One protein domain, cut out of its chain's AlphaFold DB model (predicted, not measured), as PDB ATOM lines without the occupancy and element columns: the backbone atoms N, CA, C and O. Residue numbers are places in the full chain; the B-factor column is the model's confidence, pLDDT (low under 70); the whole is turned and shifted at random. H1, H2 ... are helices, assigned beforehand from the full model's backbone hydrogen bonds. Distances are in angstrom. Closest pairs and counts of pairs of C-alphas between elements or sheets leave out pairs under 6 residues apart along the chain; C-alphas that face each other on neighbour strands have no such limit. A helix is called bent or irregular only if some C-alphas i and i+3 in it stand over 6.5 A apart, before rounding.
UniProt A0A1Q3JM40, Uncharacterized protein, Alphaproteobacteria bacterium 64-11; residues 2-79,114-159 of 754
ATOM      1  N   LEU A   2     259.511 478.469 497.071       79.25
ATOM      2  CA  LEU A   2     260.222 479.606 496.441       79.25
ATOM      3  C   LEU A   2     261.346 480.228 497.290       79.25
ATOM      4  O   LEU A   2     262.384 480.610 496.759       79.25
ATOM      5  N   ALA A   3     261.161 480.329 498.610       80.81
ATOM      6  CA  ALA A   3     262.217 480.817 499.499       80.81
ATOM      7  C   ALA A   3     263.451 479.898 499.468       80.81
ATOM      8  O   ALA A   3     264.568 480.388 499.368       80.81
ATOM      9  N   VAL A   4     263.250 478.575 499.458       79.88
ATOM     10  CA  VAL A   4     264.334 477.580 499.384       79.88
ATOM     11  C   VAL A   4     265.070 477.680 498.048       79.88
ATOM     12  O   VAL A   4     266.293 477.723 498.039       79.88
ATOM     13  N   GLU A   5     264.349 477.811 496.933       82.38
ATOM     14  CA  GLU A   5     264.952 477.977 495.599       82.38
ATOM     15  C   GLU A   5     265.778 479.257 495.471       82.38
ATOM     16  O   GLU A   5     266.782 479.270 494.770       82.38
ATOM     17  N   ARG A   6     265.384 480.338 496.158       82.75
ATOM     18  CA  ARG A   6     266.135 481.601 496.140       82.75
ATOM     19  C   ARG A   6     267.307 481.612 497.121       82.75
ATOM     20  O   ARG A   6     268.302 482.268 496.832       82.75
ATOM     21  N   ILE A   7     267.187 480.953 498.270       84.06
ATOM     22  CA  ILE A   7     268.190 480.988 499.344       84.06
ATOM     23  C   ILE A   7     269.305 479.967 499.090       84.06
ATOM     24  O   ILE A   7     270.480 480.293 499.237       84.06
ATOM     25  N   LEU A   8     268.957 478.746 498.674       82.81
ATOM     26  CA  LEU A   8     269.906 477.633 498.612       82.81
ATOM     27  C   LEU A   8     271.062 477.856 497.613       82.81
ATOM     28  O   LEU A   8     272.208 477.649 498.009       82.81
ATOM     29  N   PRO A   9     270.839 478.356 496.378       82.25
ATOM     30  CA  PRO A   9     271.940 478.660 495.458       82.25
ATOM     31  C   PRO A   9     272.833 479.808 495.947       82.25
ATOM     32  O   PRO A   9     274.023 479.843 495.646       82.25
ATOM     33  N   ARG A  10     272.280 480.752 496.723       85.06
ATOM     34  CA  ARG A  10     273.028 481.898 497.268       85.06
ATOM     35  C   ARG A  10     273.922 481.513 498.443       85.06
ATOM     36  O   ARG A  10     274.988 482.092 498.590       85.06
ATOM     37  N   LEU A  11     273.515 480.524 499.240       86.31
ATOM     38  CA  LEU A  11     274.320 479.984 500.340       86.31
ATOM     39  C   LEU A  11     275.447 479.054 499.870       86.31
ATOM     40  O   LEU A  11     276.366 478.791 500.643       86.31
ATOM     41  N   TRP A  12     275.393 478.560 498.628       86.31
ATOM     42  CA  TRP A  12     276.337 477.563 498.119       86.31
ATOM     43  C   TRP A  12     277.820 477.960 498.279       86.31
ATOM     44  O   TRP A  12     278.563 477.165 498.852       86.31
ATOM     45  N   PRO A  13     278.274 479.168 497.883       86.25
ATOM     46  CA  PRO A  13     279.683 479.538 498.029       86.25
ATOM     47  C   PRO A  13     280.148 479.588 499.494       86.25
ATOM     48  O   PRO A  13     281.232 479.101 499.811       86.25
ATOM     49  N   ALA A  14     279.303 480.088 500.402       88.38
ATOM     50  CA  ALA A  14     279.589 480.135 501.837       88.38
ATOM     51  C   ALA A  14     279.740 478.727 502.437       88.38
ATOM     52  O   ALA A  14     280.685 478.449 503.180       88.38
ATOM     53  N   VAL A  15     278.836 477.812 502.065       88.88
ATOM     54  CA  VAL A  15     278.913 476.394 502.445       88.88
ATOM     55  C   VAL A  15     280.143 475.727 501.824       88.88
ATOM     56  O   VAL A  15     280.771 474.896 502.476       88.88
ATOM     57  N   GLY A  16     280.532 476.124 500.611       89.19
ATOM     58  CA  GLY A  16     281.749 475.674 499.939       89.19
ATOM     59  C   GLY A  16     283.016 475.981 500.734       89.19
ATOM     60  O   GLY A  16     283.778 475.066 501.044       89.19
ATOM     61  N   PHE A  17     283.220 477.244 501.124       90.75
ATOM     62  CA  PHE A  17     284.391 477.659 501.909       90.75
ATOM     63  C   PHE A  17     284.425 477.013 503.299       90.75
ATOM     64  O   PHE A  17     285.455 476.470 503.701       90.75
ATOM     65  N   GLY A  18     283.295 477.014 504.015       91.00
ATOM     66  CA  GLY A  18     283.206 476.377 505.332       91.00
ATOM     67  C   GLY A  18     283.418 474.864 505.264       91.00
ATOM     68  O   GLY A  18     284.184 474.301 506.045       91.00
ATOM     69  N   GLY A  19     282.799 474.199 504.289       90.56
ATOM     70  CA  GLY A  19     282.961 472.768 504.067       90.56
ATOM     71  C   GLY A  19     284.390 472.390 503.683       90.56
ATOM     72  O   GLY A  19     284.887 471.369 504.148       90.56
ATOM     73  N   PHE A  20     285.069 473.202 502.867       91.56
ATOM     74  CA  PHE A  20     286.456 472.949 502.479       91.56
ATOM     75  C   PHE A  20     287.402 473.019 503.683       91.56
ATOM     76  O   PHE A  20     288.233 472.131 503.870       91.56
ATOM     77  N   TYR A  21     287.228 474.019 504.551       91.75
ATOM     78  CA  TYR A  21     287.979 474.118 505.803       91.75
ATOM     79  C   TYR A  21     287.743 472.901 506.711       91.75
ATOM     80  O   TYR A  21     288.693 472.324 507.240       91.75
ATOM     81  N   LEU A  22     286.490 472.449 506.838       91.38
ATOM     82  CA  LEU A  22     286.153 471.239 507.597       91.38
ATOM     83  C   LEU A  22     286.744 469.968 506.968       91.38
ATOM     84  O   LEU A  22     287.199 469.085 507.692       91.38
ATOM     85  N   ALA A  23     286.792 469.870 505.639       90.56
ATOM     86  CA  ALA A  23     287.438 468.753 504.956       90.56
ATOM     87  C   ALA A  23     288.945 468.707 505.264       90.56
ATOM     88  O   ALA A  23     289.463 467.641 505.595       90.56
ATOM     89  N   LEU A  24     289.629 469.858 505.247       89.31
ATOM     90  CA  LEU A  24     291.031 469.970 505.675       89.31
ATOM     91  C   LEU A  24     291.225 469.645 507.163       89.31
ATOM     92  O   LEU A  24     292.239 469.061 507.541       89.31
ATOM     93  N   ALA A  25     290.253 469.978 508.013       88.44
ATOM     94  CA  ALA A  25     290.290 469.602 509.422       88.44
ATOM     95  C   ALA A  25     290.241 468.084 509.609       88.44
ATOM     96  O   ALA A  25     291.033 467.522 510.365       88.44
ATOM     97  N   LEU A  26     289.373 467.399 508.863       89.19
ATOM     98  CA  LEU A  26     289.210 465.950 508.956       89.19
ATOM     99  C   LEU A  26     290.440 465.161 508.476       89.19
ATOM    100  O   LEU A  26     290.731 464.092 509.022       89.19
ATOM    101  N   THR A  27     291.217 465.681 507.519       86.88
ATOM    102  CA  THR A  27     292.473 465.028 507.097       86.88
ATOM    103  C   THR A  27     293.554 465.063 508.182       86.88
ATOM    104  O   THR A  27     294.465 464.237 508.145       86.88
ATOM    105  N   GLY A  28     293.426 465.943 509.183       81.31
ATOM    106  CA  GLY A  28     294.410 466.134 510.253       81.31
ATOM    107  C   GLY A  28     295.534 467.106 509.887       81.31
ATOM    108  O   GLY A  28     296.498 467.228 510.637       81.31
ATOM    109  N   LEU A  29     295.417 467.827 508.764       83.62
ATOM    110  CA  LEU A  29     296.455 468.738 508.275       83.62
ATOM    111  C   LEU A  29     296.832 469.820 509.307       83.62
ATOM    112  O   LEU A  29     298.008 470.151 509.455       83.62
ATOM    113  N   PHE A  30     295.858 470.326 510.070       80.38
ATOM    114  CA  PHE A  30     296.094 471.351 511.094       80.38
ATOM    115  C   PHE A  30     296.911 470.866 512.299       80.38
ATOM    116  O   PHE A  30     297.449 471.695 513.016       80.38
ATOM    117  N   GLN A  31     297.076 469.553 512.505       74.31
ATOM    118  CA  GLN A  31     297.952 469.033 513.567       74.31
ATOM    119  C   GLN A  31     299.444 469.179 513.223       74.31
ATOM    120  O   GLN A  31     300.291 469.135 514.109       74.31
ATOM    121  N   ILE A  32     299.767 469.332 511.937       78.81
ATOM    122  CA  ILE A  32     301.144 469.411 511.423       78.81
ATOM    123  C   ILE A  32     301.558 470.877 511.212       78.81
ATOM    124  O   ILE A  32     302.741 471.214 511.232       78.81
ATOM    125  N   ILE A  33     300.585 471.762 510.993       80.19
ATOM    126  CA  ILE A  33     300.816 473.164 510.649       80.19
ATOM    127  C   ILE A  33     300.996 474.014 511.924       80.19
ATOM    128  O   ILE A  33     300.209 473.884 512.859       80.19
ATOM    129  N   PRO A  34     301.973 474.945 511.969       77.62
ATOM    130  CA  PRO A  34     302.105 475.890 513.077       77.62
ATOM    131  C   PRO A  34     300.868 476.785 513.253       77.62
ATOM    132  O   PRO A  34     300.325 477.310 512.275       77.62
ATOM    133  N   TRP A  35     300.492 477.065 514.505       73.88
ATOM    134  CA  TRP A  35     299.310 477.871 514.852       73.88
ATOM    135  C   TRP A  35     299.141 479.193 514.070       73.88
ATOM    136  O   TRP A  35     298.020 479.470 513.643       73.88
ATOM    137  N   PRO A  36     300.181 480.019 513.812       79.56
ATOM    138  CA  PRO A  36     299.995 481.272 513.070       79.56
ATOM    139  C   PRO A  36     299.427 481.067 511.660       79.56
ATOM    140  O   PRO A  36     298.619 481.866 511.188       79.56
ATOM    141  N   VAL A  37     299.814 479.974 511.000       83.81
ATOM    142  CA  VAL A  37     299.345 479.632 509.651       83.81
ATOM    143  C   VAL A  37     297.903 479.126 509.705       83.81
ATOM    144  O   VAL A  37     297.080 479.518 508.881       83.81
ATOM    145  N   GLN A  38     297.565 478.319 510.714       84.50
ATOM    146  CA  GLN A  38     296.192 477.879 510.972       84.50
ATOM    147  C   GLN A  38     295.258 479.064 511.270       84.50
ATOM    148  O   GLN A  38     294.164 479.134 510.711       84.50
ATOM    149  N   ALA A  39     295.700 480.023 512.088       81.81
ATOM    150  CA  ALA A  39     294.943 481.231 512.406       81.81
ATOM    151  C   ALA A  39     294.702 482.105 511.162       81.81
ATOM    152  O   ALA A  39     293.594 482.607 510.971       81.81
ATOM    153  N   LEU A  40     295.703 482.241 510.284       88.94
ATOM    154  CA  LEU A  40     295.562 482.957 509.012       88.94
ATOM    155  C   LEU A  40     294.554 482.254 508.090       88.94
ATOM    156  O   LEU A  40     293.656 482.907 507.565       88.94
ATOM    157  N   LEU A  41     294.646 480.928 507.942       88.56
ATOM    158  CA  LEU A  41     293.697 480.139 507.145       88.56
ATOM    159  C   LEU A  41     292.261 480.251 507.673       88.56
ATOM    160  O   LEU A  41     291.322 480.390 506.884       88.56
ATOM    161  N   LEU A  42     292.081 480.236 508.996       89.56
ATOM    162  CA  LEU A  42     290.775 480.434 509.621       89.56
ATOM    163  C   LEU A  42     290.237 481.846 509.338       89.56
ATOM    164  O   LEU A  42     289.098 481.987 508.897       89.56
ATOM    165  N   ALA A  43     291.060 482.883 509.524       89.69
ATOM    166  CA  ALA A  43     290.675 484.266 509.242       89.69
ATOM    167  C   ALA A  43     290.306 484.474 507.762       89.69
ATOM    168  O   ALA A  43     289.282 485.090 507.459       89.69
ATOM    169  N   ALA A  44     291.087 483.908 506.838       92.56
ATOM    170  CA  ALA A  44     290.795 483.928 505.406       92.56
ATOM    171  C   ALA A  44     289.467 483.223 505.081       92.56
ATOM    172  O   ALA A  44     288.661 483.755 504.320       92.56
ATOM    173  N   THR A  45     289.199 482.073 505.708       93.31
ATOM    174  CA  THR A  45     287.945 481.322 505.521       93.31
ATOM    175  C   THR A  45     286.738 482.117 506.021       93.31
ATOM    176  O   THR A  45     285.748 482.240 505.304       93.31
ATOM    177  N   ILE A  46     286.820 482.708 507.218       91.50
ATOM    178  CA  ILE A  46     285.749 483.550 507.780       91.50
ATOM    179  C   ILE A  46     285.478 484.752 506.868       91.50
ATOM    180  O   ILE A  46     284.323 485.076 506.594       91.50
ATOM    181  N   THR A  47     286.539 485.377 506.354       92.75
ATOM    182  CA  THR A  47     286.435 486.533 505.453       92.75
ATOM    183  C   THR A  47     285.771 486.141 504.128       92.75
ATOM    184  O   THR A  47     284.845 486.816 503.686       92.75
ATOM    185  N   ALA A  48     286.173 485.016 503.526       91.88
ATOM    186  CA  ALA A  48     285.575 484.490 502.298       91.88
ATOM    187  C   ALA A  48     284.090 484.127 502.475       91.88
ATOM    188  O   ALA A  48     283.272 484.449 501.613       91.88
ATOM    189  N   ILE A  49     283.717 483.522 503.610       92.12
ATOM    190  CA  ILE A  49     282.313 483.257 503.954       92.12
ATOM    191  C   ILE A  49     281.532 484.573 504.038       92.12
ATOM    192  O   ILE A  49     280.485 484.687 503.400       92.12
ATOM    193  N   GLY A  50     282.048 485.571 504.765       90.56
ATOM    194  CA  GLY A  50     281.406 486.879 504.922       90.56
ATOM    195  C   GLY A  50     281.148 487.581 503.588       90.56
ATOM    196  O   GLY A  50     279.999 487.904 503.286       90.56
ATOM    197  N   LEU A  51     282.186 487.719 502.757       91.81
ATOM    198  CA  LEU A  51     282.078 488.326 501.424       91.81
ATOM    199  C   LEU A  51     281.099 487.557 500.525       91.81
ATOM    200  O   LEU A  51     280.268 488.153 499.845       91.81
ATOM    201  N   SER A  52     281.128 486.222 500.570       88.19
ATOM    202  CA  SER A  52     280.233 485.400 499.753       88.19
ATOM    203  C   SER A  52     278.755 485.516 500.147       88.19
ATOM    204  O   SER A  52     277.874 485.431 499.287       88.19
ATOM    205  N   LEU A  53     278.472 485.720 501.438       89.12
ATOM    206  CA  LEU A  53     277.122 485.975 501.933       89.12
ATOM    207  C   LEU A  53     276.664 487.386 501.571       89.12
ATOM    208  O   LEU A  53     275.517 487.551 501.160       89.12
ATOM    209  N   GLU A  54     277.547 488.379 501.672       89.06
ATOM    210  CA  GLU A  54     277.259 489.748 501.246       89.06
ATOM    211  C   GLU A  54     276.880 489.784 499.760       89.06
ATOM    212  O   GLU A  54     275.760 490.175 499.428       89.06
ATOM    213  N   ASP A  55     277.729 489.256 498.876       86.44
ATOM    214  CA  ASP A  55     277.465 489.196 497.432       86.44
ATOM    215  C   ASP A  55     276.245 488.328 497.086       86.44
ATOM    216  O   ASP A  55     275.467 488.638 496.179       86.44
ATOM    217  N   GLY A  56     276.041 487.222 497.810       84.12
ATOM    218  CA  GLY A  56     274.899 486.333 497.612       84.12
ATOM    219  C   GLY A  56     273.564 487.001 497.934       84.12
ATOM    220  O   GLY A  56     272.586 486.805 497.202       84.12
ATOM    221  N   PHE A  57     273.514 487.793 499.008       86.25
ATOM    222  CA  PHE A  57     272.281 488.380 499.534       86.25
ATOM    223  C   PHE A  57     272.079 489.863 499.206       86.25
ATOM    224  O   PHE A  57     270.982 490.365 499.450       86.25
ATOM    225  N   ARG A  58     273.049 490.544 498.581       84.31
ATOM    226  CA  ARG A  58     272.951 491.965 498.200       84.31
ATOM    227  C   ARG A  58     271.693 492.301 497.390       84.31
ATOM    228  O   ARG A  58     271.007 493.271 497.694       84.31
ATOM    229  N   ASP A  59     271.339 491.445 496.431       80.31
ATOM    230  CA  ASP A  59     270.148 491.600 495.579       80.31
ATOM    231  C   ASP A  59     268.987 490.671 495.982       80.31
ATOM    232  O   ASP A  59     268.072 490.388 495.196       80.31
ATOM    233  N   PHE A  60     269.015 490.124 497.201       82.88
ATOM    234  CA  PHE A  60     268.002 489.175 497.639       82.88
ATOM    235  C   PHE A  60     266.659 489.865 497.898       82.88
ATOM    236  O   PHE A  60     266.525 490.769 498.719       82.88
ATOM    237  N   ARG A  61     265.619 489.376 497.220       82.38
ATOM    238  CA  ARG A  61     264.235 489.811 497.422       82.38
ATOM    239  C   ARG A  61     263.402 488.663 497.965       82.38
ATOM    240  O   ARG A  61     263.297 487.607 497.328       82.38
ATOM    241  N   TRP A  62     262.762 488.899 499.107       83.44
ATOM    242  CA  TRP A  62     261.839 487.939 499.703       83.44
ATOM    243  C   TRP A  62     260.686 487.618 498.728       83.44
ATOM    244  O   TRP A  62     260.139 488.550 498.125       83.44
ATOM    245  N   PRO A  63     260.319 486.336 498.528       84.62
ATOM    246  CA  PRO A  63     259.205 485.967 497.658       84.62
ATOM    247  C   PRO A  63     257.906 486.627 498.118       84.62
ATOM    248  O   PRO A  63     257.511 486.493 499.276       84.62
ATOM    249  N   ARG A  64     257.230 487.332 497.209       83.44
ATOM    250  CA  ARG A  64     255.909 487.916 497.488       83.44
ATOM    251  C   ARG A  64     254.807 486.900 497.185       83.44
ATOM    252  O   ARG A  64     255.019 485.968 496.414       83.44
ATOM    253  N   SER A  65     253.611 487.100 497.741       78.56
ATOM    254  CA  SER A  65     252.434 486.252 497.469       78.56
ATOM    255  C   SER A  65     252.154 486.098 495.968       78.56
ATOM    256  O   SER A  65     251.839 485.004 495.505       78.56
ATOM    257  N   ILE A  66     252.381 487.164 495.195       82.44
ATOM    258  CA  ILE A  66     252.245 487.155 493.735       82.44
ATOM    259  C   ILE A  66     253.265 486.248 493.028       82.44
ATOM    260  O   ILE A  66     252.935 485.643 492.016       82.44
ATOM    261  N   ASP A  67     254.481 486.089 493.562       83.31
ATOM    262  CA  ASP A  67     255.471 485.153 493.006       83.31
ATOM    263  C   ASP A  67     255.010 483.701 493.213       83.31
ATOM    264  O   ASP A  67     255.222 482.846 492.353       83.31
ATOM    265  N   GLY A  68     254.342 483.437 494.344       83.31
ATOM    266  CA  GLY A  68     253.692 482.160 494.643       83.31
ATOM    267  C   GLY A  68     252.541 481.852 493.690       83.31
ATOM    268  O   GLY A  68     252.490 480.755 493.140       83.31
ATOM    269  N   ALA A  69     251.672 482.838 493.446       84.06
ATOM    270  CA  ALA A  69     250.575 482.730 492.486       84.06
ATOM    271  C   ALA A  69     251.090 482.436 491.068       84.06
ATOM    272  O   ALA A  69     250.700 481.434 490.472       84.06
ATOM    273  N   ARG A  70     252.048 483.232 490.570       83.00
ATOM    274  CA  ARG A  70     252.652 483.044 489.237       83.00
ATOM    275  C   ARG A  70     253.309 481.683 489.062       83.00
ATOM    276  O   ARG A  70     253.254 481.102 487.980       83.00
ATOM    277  N   ARG A  71     253.971 481.179 490.107       83.50
ATOM    278  CA  ARG A  71     254.553 479.838 490.078       83.50
ATOM    279  C   ARG A  71     253.467 478.777 489.963       83.50
ATOM    280  O   ARG A  71     253.584 477.907 489.115       83.50
ATOM    281  N   LEU A  72     252.424 478.861 490.784       85.06
ATOM    282  CA  LEU A  72     251.340 477.882 490.772       85.06
ATOM    283  C   LEU A  72     250.617 477.848 489.417       85.06
ATOM    284  O   LEU A  72     250.250 476.775 488.950       85.06
ATOM    285  N   GLU A  73     250.472 479.002 488.762       86.06
ATOM    286  CA  GLU A  73     249.930 479.110 487.402       86.06
ATOM    287  C   GLU A  73     250.822 478.422 486.364       86.06
ATOM    288  O   GLU A  73     250.325 477.643 485.550       86.06
ATOM    289  N   ARG A  74     252.139 478.663 486.428       83.75
ATOM    290  CA  ARG A  74     253.129 478.046 485.535       83.75
ATOM    291  C   ARG A  74     253.206 476.531 485.729       83.75
ATOM    292  O   ARG A  74     253.150 475.797 484.748       83.75
ATOM    293  N   ASP A  75     253.287 476.075 486.977       84.69
ATOM    294  CA  ASP A  75     253.382 474.655 487.338       84.69
ATOM    295  C   ASP A  75     252.091 473.893 486.975       84.69
ATOM    296  O   ASP A  75     252.131 472.708 486.638       84.69
ATOM    297  N   SER A  76     250.941 474.579 486.998       83.75
ATOM    298  CA  SER A  76     249.641 474.026 486.592       83.75
ATOM    299  C   SER A  76     249.380 474.109 485.082       83.75
ATOM    300  O   SER A  76     248.346 473.619 484.630       83.75
ATOM    301  N   GLY A  77     250.287 474.711 484.299       81.38
ATOM    302  CA  GLY A  77     250.151 474.849 482.845       81.38
ATOM    303  C   GLY A  77     248.975 475.729 482.411       81.38
ATOM    304  O   GLY A  77     248.400 475.505 481.346       81.38
ATOM    305  N   LEU A  78     248.573 476.699 483.241       81.50
ATOM    306  CA  LEU A  78     247.473 477.602 482.913       81.50
ATOM    307  C   LEU A  78     247.912 478.574 481.808       81.50
ATOM    308  O   LEU A  78     248.954 479.217 481.912       81.50
ATOM    309  N   ILE A  79     247.105 478.676 480.745       76.31
ATOM    310  CA  ILE A  79     247.387 479.541 479.582       76.31
ATOM    311  C   ILE A  79     247.325 481.029 479.973       76.31
ATOM    312  O   ILE A  79     248.101 481.845 479.479       76.31
ATOM    313  N   LYS A 114     242.839 471.565 487.975       76.44
ATOM    314  CA  LYS A 114     243.522 471.012 489.157       76.44
ATOM    315  C   LYS A 114     244.873 471.711 489.317       76.44
ATOM    316  O   LYS A 114     245.737 471.551 488.460       76.44
ATOM    317  N   LEU A 115     245.056 472.439 490.416       79.19
ATOM    318  CA  LEU A 115     246.316 473.111 490.729       79.19
ATOM    319  C   LEU A 115     247.398 472.069 491.041       79.19
ATOM    320  O   LEU A 115     247.214 471.217 491.913       79.19
ATOM    321  N   ARG A 116     248.519 472.127 490.321       80.81
ATOM    322  CA  ARG A 116     249.692 471.278 490.541       80.81
ATOM    323  C   ARG A 116     250.843 472.145 491.020       80.81
ATOM    324  O   ARG A 116     251.127 473.181 490.431       80.81
ATOM    325  N   LEU A 117     251.505 471.703 492.083       82.38
ATOM    326  CA  LEU A 117     252.722 472.329 492.584       82.38
ATOM    327  C   LEU A 117     253.897 471.415 492.248       82.38
ATOM    328  O   LEU A 117     253.960 470.288 492.743       82.38
ATOM    329  N   ALA A 118     254.805 471.882 491.393       80.38
ATOM    330  CA  ALA A 118     256.014 471.137 491.077       80.38
ATOM    331  C   ALA A 118     257.003 471.204 492.252       80.38
ATOM    332  O   ALA A 118     257.038 472.185 493.007       80.38
ATOM    333  N   LEU A 119     257.835 470.166 492.388       78.62
ATOM    334  CA  LEU A 119     258.920 470.142 493.371       78.62
ATOM    335  C   LEU A 119     259.857 471.346 493.185       78.62
ATOM    336  O   LEU A 119     259.954 471.901 492.086       78.62
ATOM    337  N   PRO A 120     260.538 471.788 494.253       77.12
ATOM    338  CA  PRO A 120     261.408 472.941 494.161       77.12
ATOM    339  C   PRO A 120     262.571 472.718 493.188       77.12
ATOM    340  O   PRO A 120     263.327 471.763 493.336       77.12
ATOM    341  N   HIS A 121     262.720 473.617 492.216       76.06
ATOM    342  CA  HIS A 121     263.830 473.619 491.266       76.06
ATOM    343  C   HIS A 121     264.936 474.500 491.838       76.06
ATOM    344  O   HIS A 121     264.879 475.728 491.789       76.06
ATOM    345  N   THR A 122     265.915 473.870 492.475       70.50
ATOM    346  CA  THR A 122     267.068 474.570 493.035       70.50
ATOM    347  C   THR A 122     268.093 474.762 491.930       70.50
ATOM    348  O   THR A 122     268.737 473.794 491.525       70.50
ATOM    349  N   ASP A 123     268.257 475.994 491.457       72.38
ATOM    350  CA  ASP A 123     269.165 476.340 490.358       72.38
ATOM    351  C   ASP A 123     270.645 476.379 490.783       72.38
ATOM    352  O   ASP A 123     271.398 477.328 490.590       72.38
ATOM    353  N   LEU A 124     271.058 475.331 491.492       72.12
ATOM    354  CA  LEU A 124     272.419 475.165 491.986       72.12
ATOM    355  C   LEU A 124     273.405 474.894 490.844       72.12
ATOM    356  O   LEU A 124     274.592 475.123 491.025       72.12
ATOM    357  N   ALA A 125     272.930 474.398 489.696       75.31
ATOM    358  CA  ALA A 125     273.776 474.091 488.546       75.31
ATOM    359  C   ALA A 125     274.285 475.360 487.841       75.31
ATOM    360  O   ALA A 125     275.438 475.385 487.425       75.31
ATOM    361  N   GLU A 126     273.484 476.431 487.775       76.69
ATOM    362  CA  GLU A 126     273.923 477.716 487.208       76.69
ATOM    363  C   GLU A 126     275.040 478.378 488.027       76.69
ATOM    364  O   GLU A 126     275.933 479.020 487.475       76.69
ATOM    365  N   ARG A 127     275.018 478.212 489.355       75.69
ATOM    366  CA  ARG A 127     275.993 478.825 490.275       75.69
ATOM    367  C   ARG A 127     277.191 477.922 490.592       75.69
ATOM    368  O   ARG A 127     278.143 478.378 491.220       75.69
ATOM    369  N   ASP A 128     277.145 476.665 490.151       80.62
ATOM    370  CA  ASP A 128     278.224 475.677 490.236       80.62
ATOM    371  C   ASP A 128     278.368 474.903 488.905       80.62
ATOM    372  O   ASP A 128     278.064 473.706 488.841       80.62
ATOM    373  N   PRO A 129     278.830 475.565 487.824       79.31
ATOM    374  CA  PRO A 129     278.931 474.948 486.498       79.31
ATOM    375  C   PRO A 129     279.959 473.808 486.444       79.31
ATOM    376  O   PRO A 129     279.846 472.906 485.618       79.31
ATOM    377  N   HIS A 130     280.952 473.824 487.340       82.94
ATOM    378  CA  HIS A 130     281.997 472.800 487.430       82.94
ATOM    379  C   HIS A 130     281.652 471.649 488.390       82.94
ATOM    380  O   HIS A 130     282.416 470.688 488.488       82.94
ATOM    381  N   GLY A 131     280.522 471.720 489.101       83.31
ATOM    382  CA  GLY A 131     280.107 470.682 490.043       83.31
ATOM    383  C   GLY A 131     281.019 470.551 491.269       83.31
ATOM    384  O   GLY A 131     281.153 469.448 491.809       83.31
ATOM    385  N   LEU A 132     281.625 471.650 491.732       85.75
ATOM    386  CA  LEU A 132     282.463 471.733 492.938       85.75
ATOM    387  C   LEU A 132     281.784 471.132 494.173       85.75
ATOM    388  O   LEU A 132     282.462 470.624 495.067       85.75
ATOM    389  N   ARG A 133     280.450 471.103 494.208       87.00
ATOM    390  CA  ARG A 133     279.691 470.441 495.273       87.00
ATOM    391  C   ARG A 133     279.987 468.965 495.447       87.00
ATOM    392  O   ARG A 133     280.050 468.483 496.575       87.00
ATOM    393  N   TRP A 134     280.195 468.253 494.347       87.75
ATOM    394  CA  TRP A 134     280.497 466.831 494.396       87.75
ATOM    395  C   TRP A 134     281.928 466.602 494.866       87.75
ATOM    396  O   TRP A 134     282.152 465.727 495.698       87.75
ATOM    397  N   TYR A 135     282.870 467.450 494.445       89.25
ATOM    398  CA  TYR A 135     284.238 467.430 494.966       89.25
ATOM    399  C   TYR A 135     284.285 467.707 496.468       89.25
ATOM    400  O   TYR A 135     285.001 467.016 497.188       89.25
ATOM    401  N   LEU A 136     283.485 468.655 496.962       89.75
ATOM    402  CA  LEU A 136     283.382 468.931 498.392       89.75
ATOM    403  C   LEU A 136     282.816 467.735 499.170       89.75
ATOM    404  O   LEU A 136     283.365 467.363 500.205       89.75
ATOM    405  N   LEU A 137     281.737 467.119 498.675       90.38
ATOM    406  CA  LEU A 137     281.151 465.928 499.298       90.38
ATOM    407  C   LEU A 137     282.139 464.758 499.325       90.38
ATOM    408  O   LEU A 137     282.252 464.082 500.346       90.38
ATOM    409  N   ILE A 138     282.892 464.554 498.240       92.19
ATOM    410  CA  ILE A 138     283.960 463.552 498.180       92.19
ATOM    411  C   ILE A 138     285.063 463.892 499.187       92.19
ATOM    412  O   ILE A 138     285.458 463.021 499.953       92.19
ATOM    413  N   ALA A 139     285.528 465.142 499.247       90.44
ATOM    414  CA  ALA A 139     286.574 465.563 500.180       90.44
ATOM    415  C   ALA A 139     286.157 465.370 501.648       90.44
ATOM    416  O   ALA A 139     286.946 464.874 502.449       90.44
ATOM    417  N   LEU A 140     284.907 465.689 501.994       91.62
ATOM    418  CA  LEU A 140     284.352 465.445 503.327       91.62
ATOM    419  C   LEU A 140     284.225 463.947 503.630       91.62
ATOM    420  O   LEU A 140     284.577 463.525 504.731       91.62
ATOM    421  N   ALA A 141     283.770 463.134 502.673       90.81
ATOM    422  CA  ALA A 141     283.660 461.685 502.843       90.81
ATOM    423  C   ALA A 141     285.037 461.020 503.011       90.81
ATOM    424  O   ALA A 141     285.219 460.194 503.904       90.81
ATOM    425  N   VAL A 142     286.022 461.419 502.200       91.06
ATOM    426  CA  VAL A 142     287.415 460.962 502.308       91.06
ATOM    427  C   VAL A 142     288.021 461.408 503.637       91.06
ATOM    428  O   VAL A 142     288.599 460.585 504.344       91.06
ATOM    429  N   GLY A 143     287.841 462.673 504.027       87.06
ATOM    430  CA  GLY A 143     288.301 463.189 505.315       87.06
ATOM    431  C   GLY A 143     287.691 462.426 506.494       87.06
ATOM    432  O   GLY A 143     288.412 462.006 507.397       87.06
ATOM    433  N   ALA A 144     286.381 462.172 506.469       87.12
ATOM    434  CA  ALA A 144     285.699 461.387 507.495       87.12
ATOM    435  C   ALA A 144     286.207 459.932 507.545       87.12
ATOM    436  O   ALA A 144     286.439 459.396 508.629       87.12
ATOM    437  N   ALA A 145     286.450 459.310 506.387       87.94
ATOM    438  CA  ALA A 145     287.017 457.965 506.300       87.94
ATOM    439  C   ALA A 145     288.466 457.895 506.816       87.94
ATOM    440  O   ALA A 145     288.835 456.909 507.457       87.94
ATOM    441  N   MET A 146     289.278 458.934 506.583       84.19
ATOM    442  CA  MET A 146     290.632 459.052 507.142       84.19
ATOM    443  C   MET A 146     290.614 459.258 508.658       84.19
ATOM    444  O   MET A 146     291.459 458.705 509.360       84.19
ATOM    445  N   ALA A 147     289.657 460.033 509.169       83.81
ATOM    446  CA  ALA A 147     289.520 460.306 510.594       83.81
ATOM    447  C   ALA A 147     289.027 459.086 511.395       83.81
ATOM    448  O   ALA A 147     289.383 458.952 512.564       83.81
ATOM    449  N   ARG A 148     288.250 458.176 510.787       81.75
ATOM    450  CA  ARG A 148     287.686 456.971 511.432       81.75
ATOM    451  C   ARG A 148     286.996 457.301 512.768       81.75
ATOM    452  O   ARG A 148     285.927 457.901 512.763       81.75
ATOM    453  N   SER A 149     287.589 456.916 513.901       76.50
ATOM    454  CA  SER A 149     287.073 457.144 515.261       76.50
ATOM    455  C   SER A 149     287.426 458.517 515.845       76.50
ATOM    456  O   SER A 149     286.975 458.846 516.936       76.50
ATOM    457  N   ASP A 150     288.227 459.312 515.139       79.88
ATOM    458  CA  ASP A 150     288.853 460.543 515.633       79.88
ATOM    459  C   ASP A 150     288.276 461.810 514.964       79.88
ATOM    460  O   ASP A 150     288.867 462.887 514.981       79.88
ATOM    461  N   THR A 151     287.102 461.699 514.335       81.88
ATOM    462  CA  THR A 151     286.430 462.806 513.624       81.88
ATOM    463  C   THR A 151     286.193 464.011 514.528       81.88
ATOM    464  O   THR A 151     286.491 465.140 514.144       81.88
ATOM    465  N   ALA A 152     285.696 463.777 515.745       80.06
ATOM    466  CA  ALA A 152     285.403 464.839 516.696       80.06
ATOM    467  C   ALA A 152     286.671 465.572 517.161       80.06
ATOM    468  O   ALA A 152     286.690 466.801 517.180       80.06
ATOM    469  N   SER A 153     287.741 464.848 517.495       76.56
ATOM    470  CA  SER A 153     288.978 465.463 517.991       76.56
ATOM    471  C   SER A 153     289.684 466.280 516.903       76.56
ATOM    472  O   SER A 153     290.204 467.351 517.196       76.56
ATOM    473  N   ARG A 154     289.651 465.833 515.639       82.38
ATOM    474  CA  ARG A 154     290.268 466.531 514.501       82.38
ATOM    475  C   ARG A 154     289.532 467.812 514.136       82.38
ATOM    476  O   ARG A 154     290.167 468.828 513.862       82.38
ATOM    477  N   LEU A 155     288.200 467.781 514.190       82.88
ATOM    478  CA  LEU A 155     287.381 468.977 514.007       82.88
ATOM    479  C   LEU A 155     287.615 469.993 515.128       82.88
ATOM    480  O   LEU A 155     287.738 471.176 514.842       82.88
ATOM    481  N   ILE A 156     287.717 469.539 516.380       78.50
ATOM    482  CA  ILE A 156     288.011 470.413 517.526       78.50
ATOM    483  C   ILE A 156     289.448 470.949 517.443       78.50
ATOM    484  O   ILE A 156     289.670 472.142 517.639       78.50
ATOM    485  N   GLY A 157     290.411 470.096 517.090       72.88
ATOM    486  CA  GLY A 157     291.828 470.440 516.967       72.88
ATOM    487  C   GLY A 157     292.109 471.495 515.897       72.88
ATOM    488  O   GLY A 157     293.026 472.291 516.059       72.88
ATOM    489  N   ALA A 158     291.276 471.588 514.855       78.62
ATOM    490  CA  ALA A 158     291.353 472.658 513.856       78.62
ATOM    491  C   ALA A 158     291.080 474.061 514.426       78.62
ATOM    492  O   ALA A 158     291.410 475.057 513.784       78.62
ATOM    493  N   PHE A 159     290.543 474.161 515.643       77.69
ATOM    494  CA  PHE A 159     290.351 475.422 516.360       77.69
ATOM    495  C   PHE A 159     291.226 475.534 517.619       77.69
ATOM    496  O   PHE A 159     291.163 476.552 518.308       77.69
TER     497      PHE A 159
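Overview. This is residues 2 to 79 and 114 to 159 of the 754 residues of an uncharacterized protein of Alphaproteobacteria bacterium 64-11 (UniProt A0A1Q3JM40). Three helices stand side by side in a row, H2, H1b and H5, with H1b in the middle, and the short H6 crosses one end of H1b. Beyond the other end, the bent-off arm H1a leads toward a thin, loose extension in which H3 and the stretches on both sides of the cut lengthen the outline. The class is all helix: 124 residues are printed, with six named helices in the order H1 to H6 and no named strand. The whole is loose, with a radius of gyration of the C-alphas of 19.4 A, and spans 63 by 30 by 24 A.

Along the chain. H1, residues 2 to 27, was assigned as one helix by its hydrogen bonds but is bent: C-alphas 10 and 13 are 7.1 A apart. Its arm H1a, residues 2 to 10, begins at C-alpha 2 (260.222, 479.606, 496.441) and is irregular, with C-alphas 6 and 9 at 6.54 A. The arm H1b, residues 13 to 27, is 21.4 A long. H2, residues 35 to 57, is 32.8 A long and begins at C-alpha 35 (299.310, 477.871, 514.852). H3 holds residues 65 to 75, over 15.4 A, and H4 residues 124 to 127. H5, residues 132 to 147, is 22.2 A long. H6, residues 151 to 157, ends at C-alpha 157 (291.828, 470.440, 516.967).

Arrangement. H1 is the hub, touching four other helices; its arms stand at a steep tilt of 56 degrees. H1b and H2 form a helical hairpin, opposite ways at a shallow tilt of 24 degrees; their closest C-alphas, of Ala 14 and Ile 49, are 4.7 A apart. H1b touches H5 the same way at a shallow tilt of 23 degrees, closest at the C-alphas of Leu 26 and Gly 143, 4.7 A. With residues 22 to 27 alone H1b touches H6, about perpendicular at 82 degrees; the closest C-alphas, of Ala 25 and Leu 155, are 5.5 A apart. H1a and H4 only just touch, with 3 pairs of C-alphas within 8 A, the closest those of Pro 9 and Leu 124 at 4.9 A. H3 touches no helix; it is close to H1a but not clearly touching, the C-alphas of Leu 2 and Gly 68 being closest at 7.2 A. H2 and H5 are apart. In H1b, H2, H3, H5 and H6 every O i to N i+4 pair is within hydrogen-bond range; in H1a 3 of 5 are, and H4 is too short for such a pair.

Size, cuts and confidence. The C-alphas of Pro 34 and Ile 79 are the two farthest apart, at 64.3 A. Residues 80 to 113 are not printed, and C-alphas 79 and 114 are 13.4 A apart across the cut. Of the links that are printed whole, none is long. The mean pLDDT of the printed part is 84.0, and no printed residue is under 70.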